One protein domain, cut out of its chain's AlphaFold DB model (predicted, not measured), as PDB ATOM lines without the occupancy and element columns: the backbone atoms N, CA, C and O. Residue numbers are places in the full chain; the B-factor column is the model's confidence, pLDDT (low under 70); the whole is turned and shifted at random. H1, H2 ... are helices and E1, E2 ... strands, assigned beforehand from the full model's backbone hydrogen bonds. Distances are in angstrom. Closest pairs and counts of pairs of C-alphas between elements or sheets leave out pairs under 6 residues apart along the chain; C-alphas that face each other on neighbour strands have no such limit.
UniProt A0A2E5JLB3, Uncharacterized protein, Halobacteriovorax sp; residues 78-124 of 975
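AT A GLANCE: This is residues 78 to 124 of the 975 residues of an uncharacterized protein of Halobacteriovorax sp (UniProt A0A2E5JLB3). Picture a small two-strand hairpin, E1 and E2, in the middle of a long, thin shape, with a wide loop of residues 91 to 105 making one end and the short helix H2 making the other. The tiny helix H1 is next to E1, and residues 114 to 115 pair briefly with E1 on the side away from E2. The printed part has 47 residues with two named strands and two named helices, in the order E1, E2, H1, H2; the sheet has the order E1 - E2 and is antiparallel. The class is mixed, helices and strands, though under half of the residues are in named elements. The whole is compact, with a radius of gyration of the C-alphas of 10.6 A, and elongated, spanning 31 by 20 by 14 A.

IN THESE COORDINATES: Find C-alpha 78 at (17.662, 311.261, 53.348); from there strand E1, residues 78 to 82, runs 13.1 A to C-alpha 82. Next look at strand E2, residues 85 to 90, which runs 16.7 A and ends at C-alpha 90 at (20.587, 307.087, 49.662). Residues 91 to 105 hold no named element. Then comes helix H1, residues 106 to 109, 5.7 A long. The last element is helix H2, residues 118 to 124, 9.9 A from its first C-alpha to C-alpha 124 at (24.051, 318.304, 62.002).

HOW THE PARTS SIT: Begin with E1 and E2, an antiparallel hairpin with an angle of 149 degrees between their directions. The C-alphas of Gln 81 and Val 86 face each other at 4.4 A. Look there for N 80 and O 87, 2.8 A apart, and N 78 and O 89, 2.9 A apart, both within hydrogen-bond range. Residues 80 to 81 of E1 also pair, antiparallel, with residues 114 to 115. The closest C-alphas of E1 and H1 are those of Cys 80 and Cys 106, 5.5 A apart. Those of E1 and H2 are Trp 79 and Met 121, 7.8 A apart. E2 and H2 are apart, and so are H1 and H2. In H2 every O i to N i+4 pair is within hydrogen-bond range; H1, with 4 residues, is too short for such a pair, and its one O i to N i+3 pair is within range.

THE WHOLE: The two C-alphas farthest apart are those of Ser 99 and Cys 123, at 31.3 A. The first and last printed C-alphas, those of Ile 78 and Leu 124, are 12.9 A apart. The printed part has no cut. E1 to E2 is a tight link of 2 residues, E2 to H1 a long link of 15, and H1 to H2 a short link of 8. The mean pLDDT of the printed part is 88.5; look for low confidence, under 70, at residues 122 to 124, which belong to H2.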
ATOM      1  N   ILE A  78      18.561 310.968  52.226       94.62
ATOM      2  CA  ILE A  78      17.662 311.261  53.348       94.62
ATOM      3  C   ILE A  78      18.359 310.944  54.677       94.62
ATOM      4  O   ILE A  78      19.212 310.055  54.752       94.62
ATOM      5  N   TRP A  79      18.001 311.673  55.734       95.12
ATOM      6  CA  TRP A  79      18.490 311.428  57.091       95.12
ATOM      7  C   TRP A  79      17.374 310.835  57.951       95.12
ATOM      8  O   TRP A  79      16.325 311.454  58.143       95.12
ATOM      9  N   CYS A  80      17.627 309.639  58.474       95.56
ATOM     10  CA  CYS A  80      16.677 308.819  59.209       95.56
ATOM     11  C   CYS A  80      17.096 308.674  60.676       95.56
ATOM     12  O   CYS A  80      18.276 308.484  60.970       95.56
ATOM     13  N   GLN A  81      16.132 308.715  61.594       95.88
ATOM     14  CA  GLN A  81      16.324 308.504  63.030       95.88
ATOM     15  C   GLN A  81      15.555 307.253  63.467       95.88
ATOM     16  O   GLN A  81      14.375 307.102  63.154       95.88
ATOM     17  N   ASN A  82      16.218 306.347  64.186       94.62
ATOM     18  CA  ASN A  82      15.604 305.184  64.825       94.62
ATOM     19  C   ASN A  82      16.042 305.075  66.301       94.62
ATOM     20  O   ASN A  82      16.769 305.924  66.819       94.62
ATOM     21  N   SER A  83      15.610 304.020  66.996       90.88
ATOM     22  CA  SER A  83      15.975 303.773  68.402       90.88
ATOM     23  C   SER A  83      17.469 303.511  68.642       90.88
ATOM     24  O   SER A  83      17.909 303.545  69.787       90.88
ATOM     25  N   SER A  84      18.250 303.251  67.591       87.12
ATOM     26  CA  SER A  84      19.703 303.045  67.635       87.12
ATOM     27  C   SER A  84      20.511 304.284  67.225       87.12
ATOM     28  O   SER A  84      21.731 304.267  67.371       87.12
ATOM     29  N   GLY A  85      19.866 305.348  66.730       91.06
ATOM     30  CA  GLY A  85      20.506 306.623  66.400       91.06
ATOM     31  C   GLY A  85      20.084 307.212  65.052       91.06
ATOM     32  O   GLY A  85      19.050 306.864  64.481       91.06
ATOM     33  N   VAL A  86      20.906 308.136  64.554       93.50
ATOM     34  CA  VAL A  86      20.723 308.834  63.273       93.50
ATOM     35  C   VAL A  86      21.640 308.236  62.206       93.50
ATOM     36  O   VAL A  86      22.836 308.072  62.435       93.50
ATOM     37  N   PHE A  87      21.096 307.960  61.022       93.44
ATOM     38  CA  PHE A  87      21.840 307.454  59.869       93.44
ATOM     39  C   PHE A  87      21.403 308.137  58.566       93.44
ATOM     40  O   PHE A  87      20.305 308.682  58.463       93.44
ATOM     41  N   ARG A  88      22.277 308.114  57.554       95.69
ATOM     42  CA  ARG A  88      22.010 308.682  56.226       95.69
ATOM     43  C   ARG A  88      21.785 307.556  55.224       95.69
ATOM     44  O   ARG A  88      22.665 306.712  55.067       95.69
ATOM     45  N   HIS A  89      20.655 307.571  54.524       92.62
ATOM     46  CA  HIS A  89      20.327 306.604  53.473       92.62
ATOM     47  C   HIS A  89      20.279 307.278  52.101       92.62
ATOM     48  O   HIS A  89      19.934 308.456  52.014       92.62
ATOM     49  N   LYS A  90      20.640 306.561  51.031       93.88
ATOM     50  CA  LYS A  90      20.587 307.087  49.662       93.88
ATOM     51  C   LYS A  90      19.229 306.787  49.026       93.88
ATOM     52  O   LYS A  90      18.805 305.635  49.000       93.88
ATOM     53  N   VAL A  91      18.554 307.803  48.499       93.56
ATOM     54  CA  VAL A  91      17.232 307.639  47.870       93.56
ATOM     55  C   VAL A  91      17.346 306.685  46.677       93.56
ATOM     56  O   VAL A  91      18.206 306.864  45.815       93.56
ATOM     57  N   GLY A  92      16.500 305.653  46.652       90.00
ATOM     58  CA  GLY A  92      16.508 304.610  45.623       90.00
ATOM     59  C   GLY A  92      17.505 303.466  45.864       90.00
ATOM     60  O   GLY A  92      17.559 302.529  45.076       90.00
ATOM     61  N   GLU A  93      18.290 303.489  46.945       91.19
ATOM     62  CA  GLU A  93      19.151 302.361  47.320       91.19
ATOM     63  C   GLU A  93      18.387 301.386  48.235       91.19
ATOM     64  O   GLU A  93      17.514 301.787  49.012       91.19
ATOM     65  N   ARG A  94      18.676 300.083  48.139       92.88
ATOM     66  CA  ARG A  94      18.129 299.082  49.072       92.88
ATOM     67  C   ARG A  94      18.845 299.160  50.419       92.88
ATOM     68  O   ARG A  94      19.889 299.795  50.551       92.88
ATOM     69  N   ARG A  95      18.302 298.478  51.428       85.88
ATOM     70  CA  ARG A  95      18.984 298.302  52.717       85.88
ATOM     71  C   ARG A  95      20.345 297.623  52.536       85.88
ATOM     72  O   ARG A  95      20.529 296.808  51.634       85.88
ATOM     73  N   SER A  96      21.275 297.908  53.446       78.75
ATOM     74  CA  SER A  96      22.632 297.345  53.452       78.75
ATOM     75  C   SER A  96      22.690 295.825  53.656       78.75
ATOM     76  O   SER A  96      23.697 295.211  53.319       78.75
ATOM     77  N   ASP A  97      21.615 295.207  54.155       81.00
ATOM     78  CA  ASP A  97      21.442 293.749  54.229       81.00
ATOM     79  C   ASP A  97      20.934 293.121  52.909       81.00
ATOM     80  O   ASP A  97      20.705 291.914  52.838       81.00
ATOM     81  N   GLY A  98      20.734 293.929  51.861       79.44
ATOM     82  CA  GLY A  98      20.191 293.517  50.563       79.44
ATOM     83  C   GLY A  98      18.684 293.227  50.562       79.44
ATOM     84  O   GLY A  98      18.136 292.868  49.515       79.44
ATOM     85  N   SER A  99      18.001 293.377  51.702       78.88
ATOM     86  CA  SER A  99      16.589 293.035  51.864       78.88
ATOM     87  C   SER A  99      15.646 294.189  51.501       78.88
ATOM     88  O   SER A  99      15.927 295.367  51.724       78.88
ATOM     89  N   GLY A 100      14.467 293.828  50.984       82.81
ATOM     90  CA  GLY A 100      13.368 294.764  50.744       82.81
ATOM     91  C   GLY A 100      13.438 295.557  49.428       82.81
ATOM     92  O   GLY A 100      14.324 295.334  48.595       82.81
ATOM     93  N   PRO A 101      12.445 296.438  49.202       92.44
ATOM     94  CA  PRO A 101      12.424 297.363  48.074       92.44
ATOM     95  C   PRO A 101      13.480 298.471  48.225       92.44
ATOM     96  O   PRO A 101      14.103 298.634  49.273       92.44
ATOM     97  N   GLU A 102      13.671 299.236  47.154       94.56
ATOM     98  CA  GLU A 102      14.449 300.478  47.170       94.56
ATOM     99  C   GLU A 102      13.787 301.494  48.109       94.56
ATOM    100  O   GLU A 102      12.574 301.697  48.037       94.56
ATOM    101  N   ILE A 103      14.575 302.104  48.995       95.50
ATOM    102  CA  ILE A 103      14.061 303.004  50.029       95.50
ATOM    103  C   ILE A 103      14.109 304.451  49.528       95.50
ATOM    104  O   ILE A 103      15.170 304.983  49.199       95.50
ATOM    105  N   ASN A 104      12.948 305.095  49.504       95.12
ATOM    106  CA  ASN A 104      12.740 306.458  49.020       95.12
ATOM    107  C   ASN A 104      12.413 307.454  50.143       95.12
ATOM    108  O   ASN A 104      12.577 308.656  49.961       95.12
ATOM    109  N   ASN A 105      11.954 306.969  51.299       94.75
ATOM    110  CA  ASN A 105      11.660 307.763  52.497       94.75
ATOM    111  C   ASN A 105      11.922 306.929  53.760       94.75
ATOM    112  O   ASN A 105      11.877 305.697  53.721       94.75
ATOM    113  N   CYS A 106      12.171 307.563  54.908       95.38
ATOM    114  CA  CYS A 106      12.601 306.803  56.092       95.38
ATOM    115  C   CYS A 106      11.505 305.896  56.678       95.38
ATOM    116  O   CYS A 106      11.823 304.959  57.407       95.38
ATOM    117  N   LYS A 107      10.224 306.112  56.343       93.25
ATOM    118  CA  LYS A 107       9.110 305.286  56.849       93.25
ATOM    119  C   LYS A 107       9.143 303.863  56.292       93.25
ATOM    120  O   LYS A 107       8.672 302.937  56.951       93.25
ATOM    121  N   GLU A 108       9.744 303.665  55.120       94.75
ATOM    122  CA  GLU A 108       9.928 302.349  54.492       94.75
ATOM    123  C   GLU A 108      10.933 301.460  55.252       94.75
ATOM    124  O   GLU A 108      10.951 300.242  55.063       94.75
ATOM    125  N   TYR A 109      11.698 302.013  56.205       90.69
ATOM    126  CA  TYR A 109      12.435 301.195  57.171       90.69
ATOM    127  C   TYR A 109      11.529 300.467  58.182       90.69
ATOM    128  O   TYR A 109      11.984 299.496  58.789       90.69
ATOM    129  N   GLY A 110      10.259 300.858  58.339       89.00
ATOM    130  CA  GLY A 110       9.371 300.319  59.373       89.00
ATOM    131  C   GLY A 110       9.827 300.709  60.783       89.00
ATOM    132  O   GLY A 110      10.547 301.685  60.958       89.00
ATOM    133  N   GLY A 111       9.392 299.977  61.815       86.88
ATOM    134  CA  GLY A 111       9.990 300.049  63.163       86.88
ATOM    135  C   GLY A 111       9.985 301.415  63.874       86.88
ATOM    136  O   GLY A 111      10.722 301.581  64.840       86.88
ATOM    137  N   GLY A 112       9.188 302.386  63.416       90.62
ATOM    138  CA  GLY A 112       9.164 303.743  63.975       90.62
ATOM    139  C   GLY A 112      10.297 304.660  63.497       90.62
ATOM    140  O   GLY A 112      10.529 305.682  64.136       90.62
ATOM    141  N   VAL A 113      10.991 304.330  62.401       94.69
ATOM    142  CA  VAL A 113      12.008 305.222  61.819       94.69
ATOM    143  C   VAL A 113      11.352 306.480  61.231       94.69
ATOM    144  O   VAL A 113      10.405 306.390  60.446       94.69
ATOM    145  N   THR A 114      11.863 307.658  61.593       94.62
ATOM    146  CA  THR A 114      11.367 308.968  61.142       94.62
ATOM    147  C   THR A 114      12.419 309.744  60.351       94.62
ATOM    148  O   THR A 114      13.621 309.535  60.506       94.62
ATOM    149  N   GLU A 115      11.964 310.646  59.480       94.38
ATOM    150  CA  GLU A 115      12.824 311.653  58.847       94.38
ATOM    151  C   GLU A 115      13.152 312.769  59.836       94.38
ATOM    152  O   GLU A 115      12.283 313.230  60.580       94.38
ATOM    153  N   LEU A 116      14.403 313.221  59.816       91.88
ATOM    154  CA  LEU A 116      14.845 314.365  60.605       91.88
ATOM    155  C   LEU A 116      14.268 315.669  60.049       91.88
ATOM    156  O   LEU A 116      14.269 315.918  58.844       91.88
ATOM    157  N   SER A 117      13.802 316.537  60.947       87.62
ATOM    158  CA  SER A 117      13.305 317.860  60.567       87.62
ATOM    159  C   SER A 117      14.426 318.749  60.014       87.62
ATOM    160  O   SER A 117      15.603 318.595  60.352       87.62
ATOM    161  N   ALA A 118      14.062 319.753  59.210       75.38
ATOM    162  CA  ALA A 118      15.020 320.711  58.651       75.38
ATOM    163  C   ALA A 118      15.875 321.420  59.725       75.38
ATOM    164  O   ALA A 118      17.049 321.700  59.493       75.38
ATOM    165  N   ALA A 119      15.321 321.653  60.922       70.75
ATOM    166  CA  ALA A 119      16.056 322.221  62.051       70.75
ATOM    167  C   ALA A 119      17.141 321.264  62.585       70.75
ATOM    168  O   ALA A 119      18.279 321.681  62.797       70.75
ATOM    169  N   GLN A 120      16.819 319.975  62.735       81.69
ATOM    170  CA  GLN A 120      17.772 318.948  63.173       81.69
ATOM    171  C   GLN A 120      18.875 318.714  62.125       81.69
ATOM    172  O   GLN A 120      20.050 318.613  62.479       81.69
ATOM    173  N   MET A 121      18.527 318.712  60.832       81.56
ATOM    174  CA  MET A 121      19.509 318.644  59.739       81.56
ATOM    175  C   MET A 121      20.444 319.866  59.718       81.56
ATOM    176  O   MET A 121      21.636 319.720  59.445       81.56
ATOM    177  N   SER A 122      19.940 321.058  60.062       69.88
ATOM    178  CA  SER A 122      20.759 322.272  60.164       69.88
ATOM    179  C   SER A 122      21.818 322.175  61.274       69.88
ATOM    180  O   SER A 122      22.991 322.439  61.001       69.88
ATOM    181  N   CYS A 123      21.467 321.706  62.482       68.56
ATOM    182  CA  CYS A 123      22.451 321.504  63.561       68.56
ATOM    183  C   CYS A 123      23.495 320.415  63.193       68.56
ATOM    184  O   CYS A 123      24.682 320.600  63.459       68.56
ATOM    185  N   LEU A 124      23.108 319.332  62.494       69.31
ATOM    186  CA  LEU A 124      24.051 318.304  62.002       69.31
ATOM    187  C   LEU A 124      25.055 318.835  60.961       69.31
ATOM    188  O   LEU A 124      26.194 318.368  60.908       69.31
TER     189      LEU A 124